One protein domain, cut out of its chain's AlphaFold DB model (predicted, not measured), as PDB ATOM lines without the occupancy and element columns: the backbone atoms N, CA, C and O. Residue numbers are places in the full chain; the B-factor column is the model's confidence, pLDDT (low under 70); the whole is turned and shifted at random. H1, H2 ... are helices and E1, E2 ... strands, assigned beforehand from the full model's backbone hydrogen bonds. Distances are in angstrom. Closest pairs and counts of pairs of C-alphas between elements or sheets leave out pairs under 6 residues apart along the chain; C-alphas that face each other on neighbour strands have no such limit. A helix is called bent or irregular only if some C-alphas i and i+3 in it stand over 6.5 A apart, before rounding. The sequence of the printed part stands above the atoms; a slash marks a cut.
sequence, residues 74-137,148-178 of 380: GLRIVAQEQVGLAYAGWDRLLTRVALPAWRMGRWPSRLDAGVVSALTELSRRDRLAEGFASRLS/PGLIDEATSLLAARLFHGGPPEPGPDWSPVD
ATOM      1  N   GLY A  74     -40.064 -41.960  32.975       65.31
ATOM      2  CA  GLY A  74     -39.803 -40.604  33.458       65.31
ATOM      3  C   GLY A  74     -38.560 -39.940  32.847       65.31
ATOM      4  O   GLY A  74     -38.641 -38.790  32.428       65.31
ATOM      5  N   LEU A  75     -37.431 -40.645  32.706       70.44
ATOM      6  CA  LEU A  75     -36.220 -40.095  32.072       70.44
ATOM      7  C   LEU A  75     -36.424 -39.815  30.579       70.44
ATOM      8  O   LEU A  75     -35.877 -38.846  30.055       70.44
ATOM      9  N   ARG A  76     -37.231 -40.635  29.893       71.19
ATOM     10  CA  ARG A  76     -37.601 -40.386  28.491       71.19
ATOM     11  C   ARG A  76     -38.488 -39.158  28.345       71.19
ATOM     12  O   ARG A  76     -38.236 -38.372  27.439       71.19
ATOM     13  N   ILE A  77     -39.474 -38.971  29.224       71.56
ATOM     14  CA  ILE A  77     -40.313 -37.764  29.227       71.56
ATOM     15  C   ILE A  77     -39.451 -36.522  29.445       71.56
ATOM     16  O   ILE A  77     -39.490 -35.619  28.617       71.56
ATOM     17  N   VAL A  78     -38.597 -36.519  30.472       71.38
ATOM     18  CA  VAL A  78     -37.711 -35.379  30.751       71.38
ATOM     19  C   VAL A  78     -36.797 -35.094  29.559       71.38
ATOM     20  O   VAL A  78     -36.648 -33.943  29.167       71.38
ATOM     21  N   ALA A  79     -36.214 -36.122  28.934       72.75
ATOM     22  CA  ALA A  79     -35.386 -35.935  27.743       72.75
ATOM     23  C   ALA A  79     -36.175 -35.335  26.564       72.75
ATOM     24  O   ALA A  79     -35.664 -34.448  25.884       72.75
ATOM     25  N   GLN A  80     -37.413 -35.780  26.329       78.00
ATOM     26  CA  GLN A  80     -38.277 -35.216  25.285       78.00
ATOM     27  C   GLN A  80     -38.673 -33.765  25.586       78.00
ATOM     28  O   GLN A  80     -38.652 -32.938  24.680       78.00
ATOM     29  N   GLU A  81     -38.953 -33.431  26.846       76.81
ATOM     30  CA  GLU A  81     -39.205 -32.051  27.279       76.81
ATOM     31  C   GLU A  81     -37.982 -31.157  27.046       76.81
ATOM     32  O   GLU A  81     -38.126 -30.049  26.534       76.81
ATOM     33  N   GLN A  82     -36.767 -31.646  27.329       79.06
ATOM     34  CA  GLN A  82     -35.538 -30.892  27.060       79.06
ATOM     35  C   GLN A  82     -35.290 -30.685  25.565       79.06
ATOM     36  O   GLN A  82     -34.899 -29.594  25.155       79.06
ATOM     37  N   VAL A  83     -35.534 -31.704  24.736       81.50
ATOM     38  CA  VAL A  83     -35.425 -31.577  23.274       81.50
ATOM     39  C   VAL A  83     -36.476 -30.604  22.738       81.50
ATOM     40  O   VAL A  83     -36.150 -29.756  21.909       81.50
ATOM     41  N   GLY A  84     -37.711 -30.674  23.239       82.19
ATOM     42  CA  GLY A  84     -38.783 -29.746  22.876       82.19
ATOM     43  C   GLY A  84     -38.455 -28.301  23.254       82.19
ATOM     44  O   GLY A  84     -38.637 -27.395  22.442       82.19
ATOM     45  N   LEU A  85     -37.897 -28.083  24.446       82.06
ATOM     46  CA  LEU A  85     -37.458 -26.768  24.909       82.06
ATOM     47  C   LEU A  85     -36.267 -26.244  24.094       82.06
ATOM     48  O   LEU A  85     -36.264 -25.078  23.701       82.06
ATOM     49  N   ALA A  86     -35.289 -27.103  23.794       85.06
ATOM     50  CA  ALA A  86     -34.164 -26.762  22.929       85.06
ATOM     51  C   ALA A  86     -34.648 -26.322  21.543       85.06
ATOM     52  O   ALA A  86     -34.249 -25.266  21.053       85.06
ATOM     53  N   TYR A  87     -35.563 -27.092  20.949       87.06
ATOM     54  CA  TYR A  87     -36.181 -26.761  19.670       87.06
ATOM     55  C   TYR A  87     -36.932 -25.425  19.729       87.06
ATOM     56  O   TYR A  87     -36.733 -24.579  18.866       87.06
ATOM     57  N   ALA A  88     -37.738 -25.195  20.770       86.88
ATOM     58  CA  ALA A  88     -38.476 -23.944  20.939       86.88
ATOM     59  C   ALA A  88     -37.553 -22.725  21.122       86.88
ATOM     60  O   ALA A  88     -37.857 -21.647  20.612       86.88
ATOM     61  N   GLY A  89     -36.431 -22.877  21.833       88.44
ATOM     62  CA  GLY A  89     -35.429 -21.819  21.974       88.44
ATOM     63  C   GLY A  89     -34.746 -21.483  20.649       88.44
ATOM     64  O   GLY A  89     -34.663 -20.308  20.292       88.44
ATOM     65  N   TRP A  90     -34.326 -22.503  19.894       90.75
ATOM     66  CA  TRP A  90     -33.769 -22.331  18.550       90.75
ATOM     67  C   TRP A  90     -34.770 -21.688  17.591       90.75
ATOM     68  O   TRP A  90     -34.433 -20.703  16.943       90.75
ATOM     69  N   ASP A  91     -36.002 -22.190  17.526       90.81
ATOM     70  CA  ASP A  91     -37.044 -21.648  16.651       90.81
ATOM     71  C   ASP A  91     -37.318 -20.168  16.948       90.81
ATOM     72  O   ASP A  91     -37.294 -19.330  16.045       90.81
ATOM     73  N   ARG A  92     -37.493 -19.809  18.227       91.06
ATOM     74  CA  ARG A  92     -37.706 -18.411  18.622       91.06
ATOM     75  C   ARG A  92     -36.514 -17.537  18.260       91.06
ATOM     76  O   ARG A  92     -36.722 -16.472  17.685       91.06
ATOM     77  N   LEU A  93     -35.287 -17.979  18.531       94.25
ATOM     78  CA  LEU A  93     -34.090 -17.220  18.177       94.25
ATOM     79  C   LEU A  93     -33.984 -17.021  16.660       94.25
ATOM     80  O   LEU A  93     -33.821 -15.892  16.200       94.25
ATOM     81  N   LEU A  94     -34.116 -18.087  15.871       93.00
ATOM     82  CA  LEU A  94     -33.985 -18.026  14.415       93.00
ATOM     83  C   LEU A  94     -35.087 -17.154  13.798       93.00
ATOM     84  O   LEU A  94     -34.805 -16.287  12.972       93.00
ATOM     85  N   THR A  95     -36.332 -17.320  14.244       90.81
ATOM     86  CA  THR A  95     -37.503 -16.671  13.640       90.81
ATOM     87  C   THR A  95     -37.725 -15.238  14.134       90.81
ATOM     88  O   THR A  95     -38.159 -14.379  13.356       90.81
ATOM     89  N   ARG A  96     -37.455 -14.949  15.417       92.50
ATOM     90  CA  ARG A  96     -37.702 -13.631  16.038       92.50
ATOM     91  C   ARG A  96     -36.470 -12.732  16.083       92.50
ATOM     92  O   ARG A  96     -36.646 -11.517  16.166       92.50
ATOM     93  N   VAL A  97     -35.261 -13.294  16.001       94.56
ATOM     94  CA  VAL A  97     -33.999 -12.550  16.155       94.56
ATOM     95  C   VAL A  97     -33.108 -12.687  14.916       94.56
ATOM     96  O   VAL A  97     -32.846 -11.705  14.232       94.56
ATOM     97  N   ALA A  98     -32.687 -13.889  14.536       94.94
ATOM     98  CA  ALA A  98     -31.723 -14.034  13.442       94.94
ATOM     99  C   ALA A  98     -32.298 -13.594  12.079       94.94
ATOM    100  O   ALA A  98     -31.659 -12.842  11.344       94.94
ATOM    101  N   LEU A  99     -33.537 -13.985  11.768       93.06
ATOM    102  CA  LEU A  99     -34.178 -13.672  10.490       93.06
ATOM    103  C   LEU A  99     -34.314 -12.160  10.199       93.06
ATOM    104  O   LEU A  99     -34.010 -11.761   9.072       93.06
ATOM    105  N   PRO A 100     -34.747 -11.299  11.146       93.25
ATOM    106  CA  PRO A 100     -34.689  -9.848  10.966       93.25
ATOM    107  C   PRO A 100     -33.306  -9.319  10.577       93.25
ATOM    108  O   PRO A 100     -33.225  -8.492   9.672       93.25
ATOM    109  N   ALA A 101     -32.235  -9.802  11.216       95.19
ATOM    110  CA  ALA A 101     -30.875  -9.388  10.878       95.19
ATOM    111  C   ALA A 101     -30.506  -9.822   9.455       95.19
ATOM    112  O   ALA A 101     -30.064  -8.997   8.653       95.19
ATOM    113  N   TRP A 102     -30.777 -11.084   9.109       93.81
ATOM    114  CA  TRP A 102     -30.454 -11.636   7.793       93.81
ATOM    115  C   TRP A 102     -31.142 -10.882   6.656       93.81
ATOM    116  O   TRP A 102     -30.499 -10.516   5.677       93.81
ATOM    117  N   ARG A 103     -32.424 -10.533   6.819       90.62
ATOM    118  CA  ARG A 103     -33.162  -9.709   5.844       90.62
ATOM    119  C   ARG A 103     -32.535  -8.326   5.607       90.62
ATOM    120  O   ARG A 103     -32.826  -7.710   4.588       90.62
ATOM    121  N   MET A 104     -31.683  -7.841   6.511       91.44
ATOM    122  CA  MET A 104     -30.983  -6.555   6.398       91.44
ATOM    123  C   MET A 104     -29.516  -6.680   5.980       91.44
ATOM    124  O   MET A 104     -28.782  -5.696   6.061       91.44
ATOM    125  N   GLY A 105     -29.070  -7.867   5.565       92.38
ATOM    126  CA  GLY A 105     -27.663  -8.087   5.231       92.38
ATOM    127  C   GLY A 105     -26.753  -8.151   6.463       92.38
ATOM    128  O   GLY A 105     -25.560  -7.859   6.381       92.38
ATOM    129  N   ARG A 106     -27.315  -8.471   7.636       95.19
ATOM    130  CA  ARG A 106     -26.579  -8.610   8.898       95.19
ATOM    131  C   ARG A 106     -26.705 -10.033   9.419       95.19
ATOM    132  O   ARG A 106     -27.706 -10.694   9.176       95.19
ATOM    133  N   TRP A 107     -25.731 -10.507  10.183       95.56
ATOM    134  CA  TRP A 107     -25.813 -11.820  10.826       95.56
ATOM    135  C   TRP A 107     -25.243 -11.768  12.248       95.56
ATOM    136  O   TRP A 107     -24.197 -11.152  12.450       95.56
ATOM    137  N   PRO A 108     -25.912 -12.354  13.258       96.25
ATOM    138  CA  PRO A 108     -25.390 -12.334  14.623       96.25
ATOM    139  C   PRO A 108     -24.078 -13.111  14.715       96.25
ATOM    140  O   PRO A 108     -24.066 -14.295  14.398       96.25
ATOM    141  N   SER A 109     -22.986 -12.490  15.161       93.75
ATOM    142  CA  SER A 109     -21.682 -13.177  15.244       93.75
ATOM    143  C   SER A 109     -21.596 -14.198  16.379       93.75
ATOM    144  O   SER A 109     -20.724 -15.059  16.364       93.75
ATOM    145  N   ARG A 110     -22.501 -14.102  17.361       92.00
ATOM    146  CA  ARG A 110     -22.527 -14.941  18.565       92.00
ATOM    147  C   ARG A 110     -23.847 -15.712  18.707       92.00
ATOM    148  O   ARG A 110     -24.562 -15.540  19.699       92.00
ATOM    149  N   LEU A 111     -24.242 -16.459  17.676       92.81
ATOM    150  CA  LEU A 111     -25.540 -17.137  17.596       92.81
ATOM    151  C   LEU A 111     -25.735 -18.150  18.732       92.81
ATOM    152  O   LEU A 111     -26.787 -18.124  19.372       92.81
ATOM    153  N   ASP A 112     -24.729 -18.967  19.039       88.81
ATOM    154  CA  ASP A 112     -24.783 -19.974  20.104       88.81
ATOM    155  C   ASP A 112     -24.986 -19.320  21.480       88.81
ATOM    156  O   ASP A 112     -25.809 -19.770  22.285       88.81
ATOM    157  N   ALA A 113     -24.323 -18.186  21.737       88.19
ATOM    158  CA  ALA A 113     -24.568 -17.392  22.945       88.19
ATOM    159  C   ALA A 113     -26.016 -16.860  23.011       88.19
ATOM    160  O   ALA A 113     -26.618 -16.775  24.091       88.19
ATOM    161  N   GLY A 114     -26.601 -16.535  21.855       91.06
ATOM    162  CA  GLY A 114     -28.011 -16.170  21.738       91.06
ATOM    163  C   GLY A 114     -28.952 -17.330  22.065       91.06
ATOM    164  O   GLY A 114     -29.940 -17.134  22.774       91.06
ATOM    165  N   VAL A 115     -28.619 -18.552  21.641       91.25
ATOM    166  CA  VAL A 115     -29.389 -19.769  21.962       91.25
ATOM    167  C   VAL A 115     -29.396 -20.014  23.461       91.25
ATOM    168  O   VAL A 115     -30.462 -20.189  24.047       91.25
ATOM    169  N   VAL A 116     -28.230 -19.969  24.109       87.75
ATOM    170  CA  VAL A 116     -28.131 -20.142  25.567       87.75
ATOM    171  C   VAL A 116     -28.973 -19.092  26.297       87.75
ATOM    172  O   VAL A 116     -29.698 -19.419  27.241       87.75
ATOM    173  N   SER A 117     -28.946 -17.843  25.828       89.06
ATOM    174  CA  SER A 117     -29.746 -16.756  26.397       89.06
ATOM    175  C   SER A 117     -31.254 -16.983  26.218       89.06
ATOM    176  O   SER A 117     -32.016 -16.824  27.176       89.06
ATOM    177  N   ALA A 118     -31.686 -17.431  25.036       90.81
ATOM    178  CA  ALA A 118     -33.076 -17.781  24.752       90.81
ATOM    179  C   ALA A 118     -33.561 -18.956  25.607       90.81
ATOM    180  O   ALA A 118     -34.618 -18.866  26.229       90.81
ATOM    181  N   LEU A 119     -32.777 -20.029  25.723       88.69
ATOM    182  CA  LEU A 119     -33.121 -21.181  26.559       88.69
ATOM    183  C   LEU A 119     -33.182 -20.816  28.047       88.69
ATOM    184  O   LEU A 119     -34.069 -21.279  28.764       88.69
ATOM    185  N   THR A 120     -32.289 -19.935  28.505       85.69
ATOM    186  CA  THR A 120     -32.281 -19.430  29.885       85.69
ATOM    187  C   THR A 120     -33.513 -18.571  30.184       85.69
ATOM    188  O   THR A 120     -34.103 -18.679  31.261       85.69
ATOM    189  N   GLU A 121     -33.931 -17.709  29.253       87.94
ATOM    190  CA  GLU A 121     -35.169 -16.927  29.371       87.94
ATOM    191  C   GLU A 121     -36.412 -17.831  29.312       87.94
ATOM    192  O   GLU A 121     -37.319 -17.678  30.129       87.94
ATOM    193  N   LEU A 122     -36.436 -18.820  28.411       86.88
ATOM    194  CA  LEU A 122     -37.543 -19.769  28.269       86.88
ATOM    195  C   LEU A 122     -37.727 -20.616  29.531       86.88
ATOM    196  O   LEU A 122     -38.834 -20.683  30.058       86.88
ATOM    197  N   SER A 123     -36.639 -21.176  30.071       82.06
ATOM    198  CA  SER A 123     -36.661 -21.931  31.331       82.06
ATOM    199  C   SER A 123     -37.181 -21.082  32.497       82.06
ATOM    200  O   SER A 123     -37.975 -21.569  33.303       82.06
ATOM    201  N   ARG A 124     -36.815 -19.791  32.561       81.88
ATOM    202  CA  ARG A 124     -37.336 -18.864  33.581       81.88
ATOM    203  C   ARG A 124     -38.832 -18.588  33.429       81.88
ATOM    204  O   ARG A 124     -39.533 -18.565  34.441       81.88
ATOM    205  N   ARG A 125     -39.330 -18.365  32.207       83.81
ATOM    206  CA  ARG A 125     -40.756 -18.063  31.964       83.81
ATOM    207  C   ARG A 125     -41.655 -19.267  32.177       83.81
ATOM    208  O   ARG A 125     -42.715 -19.129  32.778       83.81
ATOM    209  N   ASP A 126     -41.213 -20.425  31.709       74.00
ATOM    210  CA  ASP A 126     -42.011 -21.648  31.743       74.00
ATOM    211  C   ASP A 126     -41.879 -22.399  33.083       74.00
ATOM    212  O   ASP A 126     -42.540 -23.404  33.320       74.00
ATOM    213  N   ARG A 127     -41.024 -21.901  33.998       66.31
ATOM    214  CA  ARG A 127     -40.688 -22.531  35.294       66.31
ATOM    215  C   ARG A 127     -40.298 -24.009  35.153       66.31
ATOM    216  O   ARG A 127     -40.463 -24.792  36.088       66.31
ATOM    217  N   LEU A 128     -39.800 -24.393  33.979       58.62
ATOM    218  CA  LEU A 128     -39.493 -25.776  33.652       58.62
ATOM    219  C   LEU A 128     -38.200 -26.208  34.338       58.62
ATOM    220  O   LEU A 128     -37.175 -25.537  34.208       58.62
ATOM    221  N   ALA A 129     -38.298 -27.356  35.019       54.38
ATOM    222  CA  ALA A 129     -37.257 -28.100  35.726       54.38
ATOM    223  C   ALA A 129     -36.351 -27.245  36.637       54.38
ATOM    224  O   ALA A 129     -35.452 -26.537  36.176       54.38
ATOM    225  N   GLU A 130     -36.524 -27.382  37.958       55.94
ATOM    226  CA  GLU A 130     -35.581 -26.842  38.945       55.94
ATOM    227  C   GLU A 130     -34.131 -27.176  38.538       55.94
ATOM    228  O   GLU A 130     -33.751 -28.338  38.395       55.94
ATOM    229  N   GLY A 131     -33.322 -26.139  38.300       63.25
ATOM    230  CA  GLY A 131     -31.906 -26.277  37.962       63.25
ATOM    231  C   GLY A 131     -31.540 -26.320  36.470       63.25
ATOM    232  O   GLY A 131     -30.346 -26.340  36.187       63.25
ATOM    233  N   PHE A 132     -32.469 -26.274  35.502       69.12
ATOM    234  CA  PHE A 132     -32.080 -26.246  34.075       69.12
ATOM    235  C   PHE A 132     -31.336 -24.958  33.690       69.12
ATOM    236  O   PHE A 132     -30.246 -25.024  33.129       69.12
ATOM    237  N   ALA A 133     -31.849 -23.793  34.098       68.25
ATOM    238  CA  ALA A 133     -31.128 -22.526  33.961       68.25
ATOM    239  C   ALA A 133     -29.756 -22.549  34.669       68.25
ATOM    240  O   ALA A 133     -28.793 -21.989  34.157       68.25
ATOM    241  N   SER A 134     -29.649 -23.249  35.808       71.50
ATOM    242  CA  SER A 134     -28.369 -23.433  36.506       71.50
ATOM    243  C   SER A 134     -27.390 -24.258  35.670       71.50
ATOM    244  O   SER A 134     -26.237 -23.864  35.548       71.50
ATOM    245  N   ARG A 135     -27.839 -25.355  35.047       71.62
ATOM    246  CA  ARG A 135     -27.006 -26.185  34.160       71.62
ATOM    247  C   ARG A 135     -26.599 -25.452  32.886       71.62
ATOM    248  O   ARG A 135     -25.466 -25.585  32.453       71.62
ATOM    249  N   LEU A 136     -27.493 -24.652  32.304       71.94
ATOM    250  CA  LEU A 136     -27.157 -23.796  31.158       71.94
ATOM    251  C   LEU A 136     -26.138 -22.707  31.511       71.94
ATOM    252  O   LEU A 136     -25.423 -22.243  30.630       71.94
ATOM    253  N   SER A 137     -26.082 -22.296  32.781       68.19
ATOM    254  CA  SER A 137     -25.078 -21.351  33.282       68.19
ATOM    255  C   SER A 137     -23.745 -22.003  33.665       68.19
ATOM    256  O   SER A 137     -22.794 -21.293  33.993       68.19
ATOM    257  N   PRO A 148     -13.488 -20.528  20.223       82.62
ATOM    258  CA  PRO A 148     -14.945 -20.655  20.328       82.62
ATOM    259  C   PRO A 148     -15.706 -19.589  19.527       82.62
ATOM    260  O   PRO A 148     -16.762 -19.880  18.975       82.62
ATOM    261  N   GLY A 149     -15.155 -18.374  19.413       86.38
ATOM    262  CA  GLY A 149     -15.770 -17.289  18.642       86.38
ATOM    263  C   GLY A 149     -15.834 -17.572  17.140       86.38
ATOM    264  O   GLY A 149     -16.872 -17.344  16.531       86.38
ATOM    265  N   LEU A 150     -14.772 -18.135  16.549       89.38
ATOM    266  CA  LEU A 150     -14.771 -18.468  15.118       89.38
ATOM    267  C   LEU A 150     -15.745 -19.601  14.792       89.38
ATOM    268  O   LEU A 150     -16.320 -19.638  13.707       89.38
ATOM    269  N   ILE A 151     -15.937 -20.526  15.733       89.50
ATOM    270  CA  ILE A 151     -16.882 -21.628  15.569       89.50
ATOM    271  C   ILE A 151     -18.318 -21.112  15.639       89.50
ATOM    272  O   ILE A 151     -19.124 -21.501  14.802       89.50
ATOM    273  N   ASP A 152     -18.627 -20.201  16.564       90.69
ATOM    274  CA  ASP A 152     -19.945 -19.555  16.632       90.69
ATOM    275  C   ASP A 152     -20.230 -18.737  15.355       90.69
ATOM    276  O   ASP A 152     -21.296 -18.856  14.746       90.69
ATOM    277  N   GLU A 153     -19.234 -18.001  14.849       93.31
ATOM    278  CA  GLU A 153     -19.360 -17.281  13.579       93.31
ATOM    279  C   GLU A 153     -19.635 -18.222  12.397       93.31
ATOM    280  O   GLU A 153     -20.552 -17.983  11.604       93.31
ATOM    281  N   ALA A 154     -18.891 -19.327  12.301       91.56
ATOM    282  CA  ALA A 154     -19.103 -20.346  11.278       91.56
ATOM    283  C   ALA A 154     -20.489 -21.004  11.400       91.56
ATOM    284  O   ALA A 154     -21.166 -21.205  10.387       91.56
ATOM    285  N   THR A 155     -20.945 -21.291  12.623       92.38
ATOM    286  CA  THR A 155     -22.293 -21.809  12.904       92.38
ATOM    287  C   THR A 155     -23.365 -20.815  12.470       92.38
ATOM    288  O   THR A 155     -24.345 -21.204  11.831       92.38
ATOM    289  N   SER A 156     -23.173 -19.524  12.742       94.06
ATOM    290  CA  SER A 156     -24.115 -18.473  12.360       94.06
ATOM    291  C   SER A 156     -24.228 -18.305  10.845       94.06
ATOM    292  O   SER A 156     -25.337 -18.259  10.303       94.06
ATOM    293  N   LEU A 157     -23.098 -18.301  10.130       93.75
ATOM    294  CA  LEU A 157     -23.075 -18.267   8.665       93.75
ATOM    295  C   LEU A 157     -23.697 -19.528   8.055       93.75
ATOM    296  O   LEU A 157     -24.466 -19.435   7.095       93.75
ATOM    297  N   LEU A 158     -23.437 -20.703   8.636       91.25
ATOM    298  CA  LEU A 158     -24.073 -21.950   8.219       91.25
ATOM    299  C   LEU A 158     -25.593 -21.898   8.424       91.25
ATOM    300  O   LEU A 158     -26.337 -22.251   7.510       91.25
ATOM    301  N   ALA A 159     -26.065 -21.413   9.574       91.62
ATOM    302  CA  ALA A 159     -27.489 -21.240   9.845       91.62
ATOM    303  C   ALA A 159     -28.133 -20.266   8.845       91.62
ATOM    304  O   ALA A 159     -29.160 -20.584   8.242       91.62
ATOM    305  N   ALA A 160     -27.500 -19.118   8.591       91.75
ATOM    306  CA  ALA A 160     -27.978 -18.160   7.600       91.75
ATOM    307  C   ALA A 160     -28.023 -18.764   6.190       91.75
ATOM    308  O   ALA A 160     -28.973 -18.544   5.435       91.75
ATOM    309  N   ARG A 161     -27.032 -19.576   5.818       87.81
ATOM    310  CA  ARG A 161     -27.024 -20.282   4.535       87.81
ATOM    311  C   ARG A 161     -28.164 -21.296   4.452       87.81
ATOM    312  O   ARG A 161     -28.896 -21.277   3.470       87.81
ATOM    313  N   LEU A 162     -28.362 -22.124   5.479       87.50
ATOM    314  CA  LEU A 162     -29.389 -23.174   5.507       87.50
ATOM    315  C   LEU A 162     -30.823 -22.624   5.518       87.50
ATOM    316  O   LEU A 162     -31.682 -23.150   4.807       87.50
ATOM    317  N   PHE A 163     -31.087 -21.576   6.304       86.50
ATOM    318  CA  PHE A 163     -32.448 -21.079   6.545       86.50
ATOM    319  C   PHE A 163     -32.807 -19.806   5.770       86.50
ATOM    320  O   PHE A 163     -33.983 -19.560   5.518       86.50
ATOM    321  N   HIS A 164     -31.819 -19.002   5.371       86.12
ATOM    322  CA  HIS A 164     -32.035 -17.754   4.632       86.12
ATOM    323  C   HIS A 164     -31.422 -17.771   3.220       86.12
ATOM    324  O   HIS A 164     -31.812 -16.974   2.370       86.12
ATOM    325  N   GLY A 165     -30.497 -18.691   2.929       84.25
ATOM    326  CA  GLY A 165     -29.753 -18.692   1.667       84.25
ATOM    327  C   GLY A 165     -28.683 -17.598   1.598       84.25
ATOM    328  O   GLY A 165     -28.303 -17.194   0.498       84.25
ATOM    329  N   GLY A 166     -28.214 -17.113   2.755       85.12
ATOM    330  CA  GLY A 166     -27.148 -16.112   2.852       85.12
ATOM    331  C   GLY A 166     -25.817 -16.580   2.239       85.12
ATOM    332  O   GLY A 166     -25.632 -17.774   1.968       85.12
ATOM    333  N   PRO A 167     -24.879 -15.655   1.966       84.81
ATOM    334  CA  PRO A 167     -23.562 -16.011   1.460       84.81
ATOM    335  C   PRO A 167     -22.743 -16.793   2.504       84.81
ATOM    336  O   PRO A 167     -22.956 -16.625   3.702       84.81
ATOM    337  N   PRO A 168     -21.816 -17.662   2.055       82.19
ATOM    338  CA  PRO A 168     -21.007 -18.485   2.953       82.19
ATOM    339  C   PRO A 168     -19.929 -17.682   3.690       82.19
ATOM    340  O   PRO A 168     -19.459 -18.127   4.729       82.19
ATOM    341  N   GLU A 169     -19.547 -16.520   3.157       86.06
ATOM    342  CA  GLU A 169     -18.500 -15.663   3.706       86.06
ATOM    343  C   GLU A 169     -19.044 -14.254   3.996       86.06
ATOM    344  O   GLU A 169     -19.955 -13.789   3.293       86.06
ATOM    345  N   PRO A 170     -18.499 -13.559   5.011       89.75
ATOM    346  CA  PRO A 170     -18.805 -12.157   5.278       89.75
ATOM    347  C   PRO A 170     -18.428 -11.242   4.107       89.75
ATOM    348  O   PRO A 170     -17.494 -11.511   3.352       89.75
ATOM    349  N   GLY A 171     -19.119 -10.111   3.988       88.62
ATOM    350  CA  GLY A 171     -18.869  -9.119   2.946       88.62
ATOM    351  C   GLY A 171     -19.430  -7.739   3.297       88.62
ATOM    352  O   GLY A 171     -20.047  -7.574   4.350       88.62
ATOM    353  N   PRO A 172     -19.251  -6.732   2.423       85.75
ATOM    354  CA  PRO A 172     -19.739  -5.372   2.672       85.75
ATOM    355  C   PRO A 172     -21.261  -5.325   2.876       85.75
ATOM    356  O   PRO A 172     -21.740  -4.647   3.783       85.75
ATOM    357  N   ASP A 173     -21.999  -6.127   2.108       86.94
ATOM    358  CA  ASP A 173     -23.459  -6.254   2.197       86.94
ATOM    359  C   ASP A 173     -23.905  -7.430   3.095       86.94
ATOM    360  O   ASP A 173     -25.092  -7.751   3.165       86.94
ATOM    361  N   TRP A 174     -22.956  -8.098   3.769       93.00
ATOM    362  CA  TRP A 174     -23.195  -9.243   4.653       93.00
ATOM    363  C   TRP A 174     -22.283  -9.199   5.883       93.00
ATOM    364  O   TRP A 174     -21.256  -9.879   5.964       93.00
ATOM    365  N   SER A 175     -22.636  -8.346   6.838       94.81
ATOM    366  CA  SER A 175     -21.751  -7.956   7.944       94.81
ATOM    367  C   SER A 175     -22.194  -8.527   9.296       94.81
ATOM    368  O   SER A 175     -23.396  -8.664   9.540       94.81
ATOM    369  N   PRO A 176     -21.243  -8.859  10.189       96.12
ATOM    370  CA  PRO A 176     -21.577  -9.346  11.520       96.12
ATOM    371  C   PRO A 176     -22.255  -8.252  12.349       96.12
ATOM    372  O   PRO A 176     -21.967  -7.064  12.188       96.12
ATOM    373  N   VAL A 177     -23.123  -8.662  13.271       96.44
ATOM    374  CA  VAL A 177     -23.687  -7.807  14.319       96.44
ATOM    375  C   VAL A 177     -23.481  -8.449  15.683       96.44
ATOM    376  O   VAL A 177     -23.783  -9.628  15.885       96.44
ATOM    377  N   ASP A 178     -22.975  -7.661  16.626       94.38
ATOM    378  CA  ASP A 178     -22.870  -8.074  18.017       94.38
ATOM    379  C   ASP A 178     -24.185  -7.852  18.774       94.38
ATOM    380  O   ASP A 178     -24.928  -6.910  18.492       94.38
TER     381      ASP A 178
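This is residues 74 to 137 and 148 to 178 of the 380 residues of the protein "Putative membrane protein" of Streptomyces himastatinicus ATCC 53653 (UniProt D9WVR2). One long helix, H1, runs along most of the length of a narrow domain, and H2 folds back to cross over its middle. The last residues of H4 meet the far end of H1 at a corner, about at right angles, with a tiny sheet of E1 and E2 beside them, while the small helix H3 packs on H2. The printed part has 95 residues, with four named helices and two named strands in the order H1, E1, H2, H3, H4, E2; the sheet, E1 then E2, is parallel, and the class is mostly helix. It is only just compact, close to loose, with a radius of gyration of the C-alphas of 14.9 A and spans of 49 by 21 by 20 A.

H1, residues 74 to 103, has a kink of 29 degrees near residue 95, and is irregular, but only just: C-alphas 96 and 99 are 6.6 A apart. After it comes E1, residues 106 to 108; their closest C-alphas, of Ala 101 and Trp 107, are 5.6 A apart. H2, residues 111 to 126, is the hub, touching three other helices. With residues 85 to 93 alone, H1 touches H2 at a steep tilt of 56 degrees, opposite ways; the closest C-alphas, of Gly 89 and Leu 119, are 5.2 A apart. H3, residues 132 to 136, touches H2, the closest C-alphas being those of Thr 120 and Ala 133, 5.2 A apart, and is apart from H1. H4, residues 148 to 164, touches H2 about perpendicular, at 79 degrees, with C-alphas of Leu 111 and Ser 156 closest at 5.6 A. H4 and H1 only just touch, with 3 pairs of C-alphas within 8 A, the closest being those of Trp 102 and Ala 160 at 7.0 A; they stand about perpendicular, at 77 degrees. E2, residues 175 to 177, is the parallel neighbour of E1, with N 107 and O 175 at 3.0 A and N 177 and O 107 at 2.8 A, within hydrogen-bond range. In H2, H3 and H4 every O i to N i+4 pair is within hydrogen-bond range; in H1, 22 of 26 are.

H1 begins at C-alpha 74, (-39.803, -40.604, 33.458), and measures 42.0 A from first to last C-alpha. H2 measures 22.2 A and H4 23.4 A; H4 begins at C-alpha 148, (-14.945, -20.655, 20.328). E1, E2 and H3 are short; E2 ends at C-alpha 177, (-23.687, -7.807, 14.319).

The C-alphas farthest apart, of Gly 74 and Pro 172, are 50.9 A apart. Residues 138 to 147 are not printed, and C-alphas 137 and 148 are 16.5 A apart across this cut. Of the links printed whole, H4 to E2 is short and the others are tight. The mean pLDDT of the printed part is 85.1; residues 74, 127 to 133 and 137 are under 70.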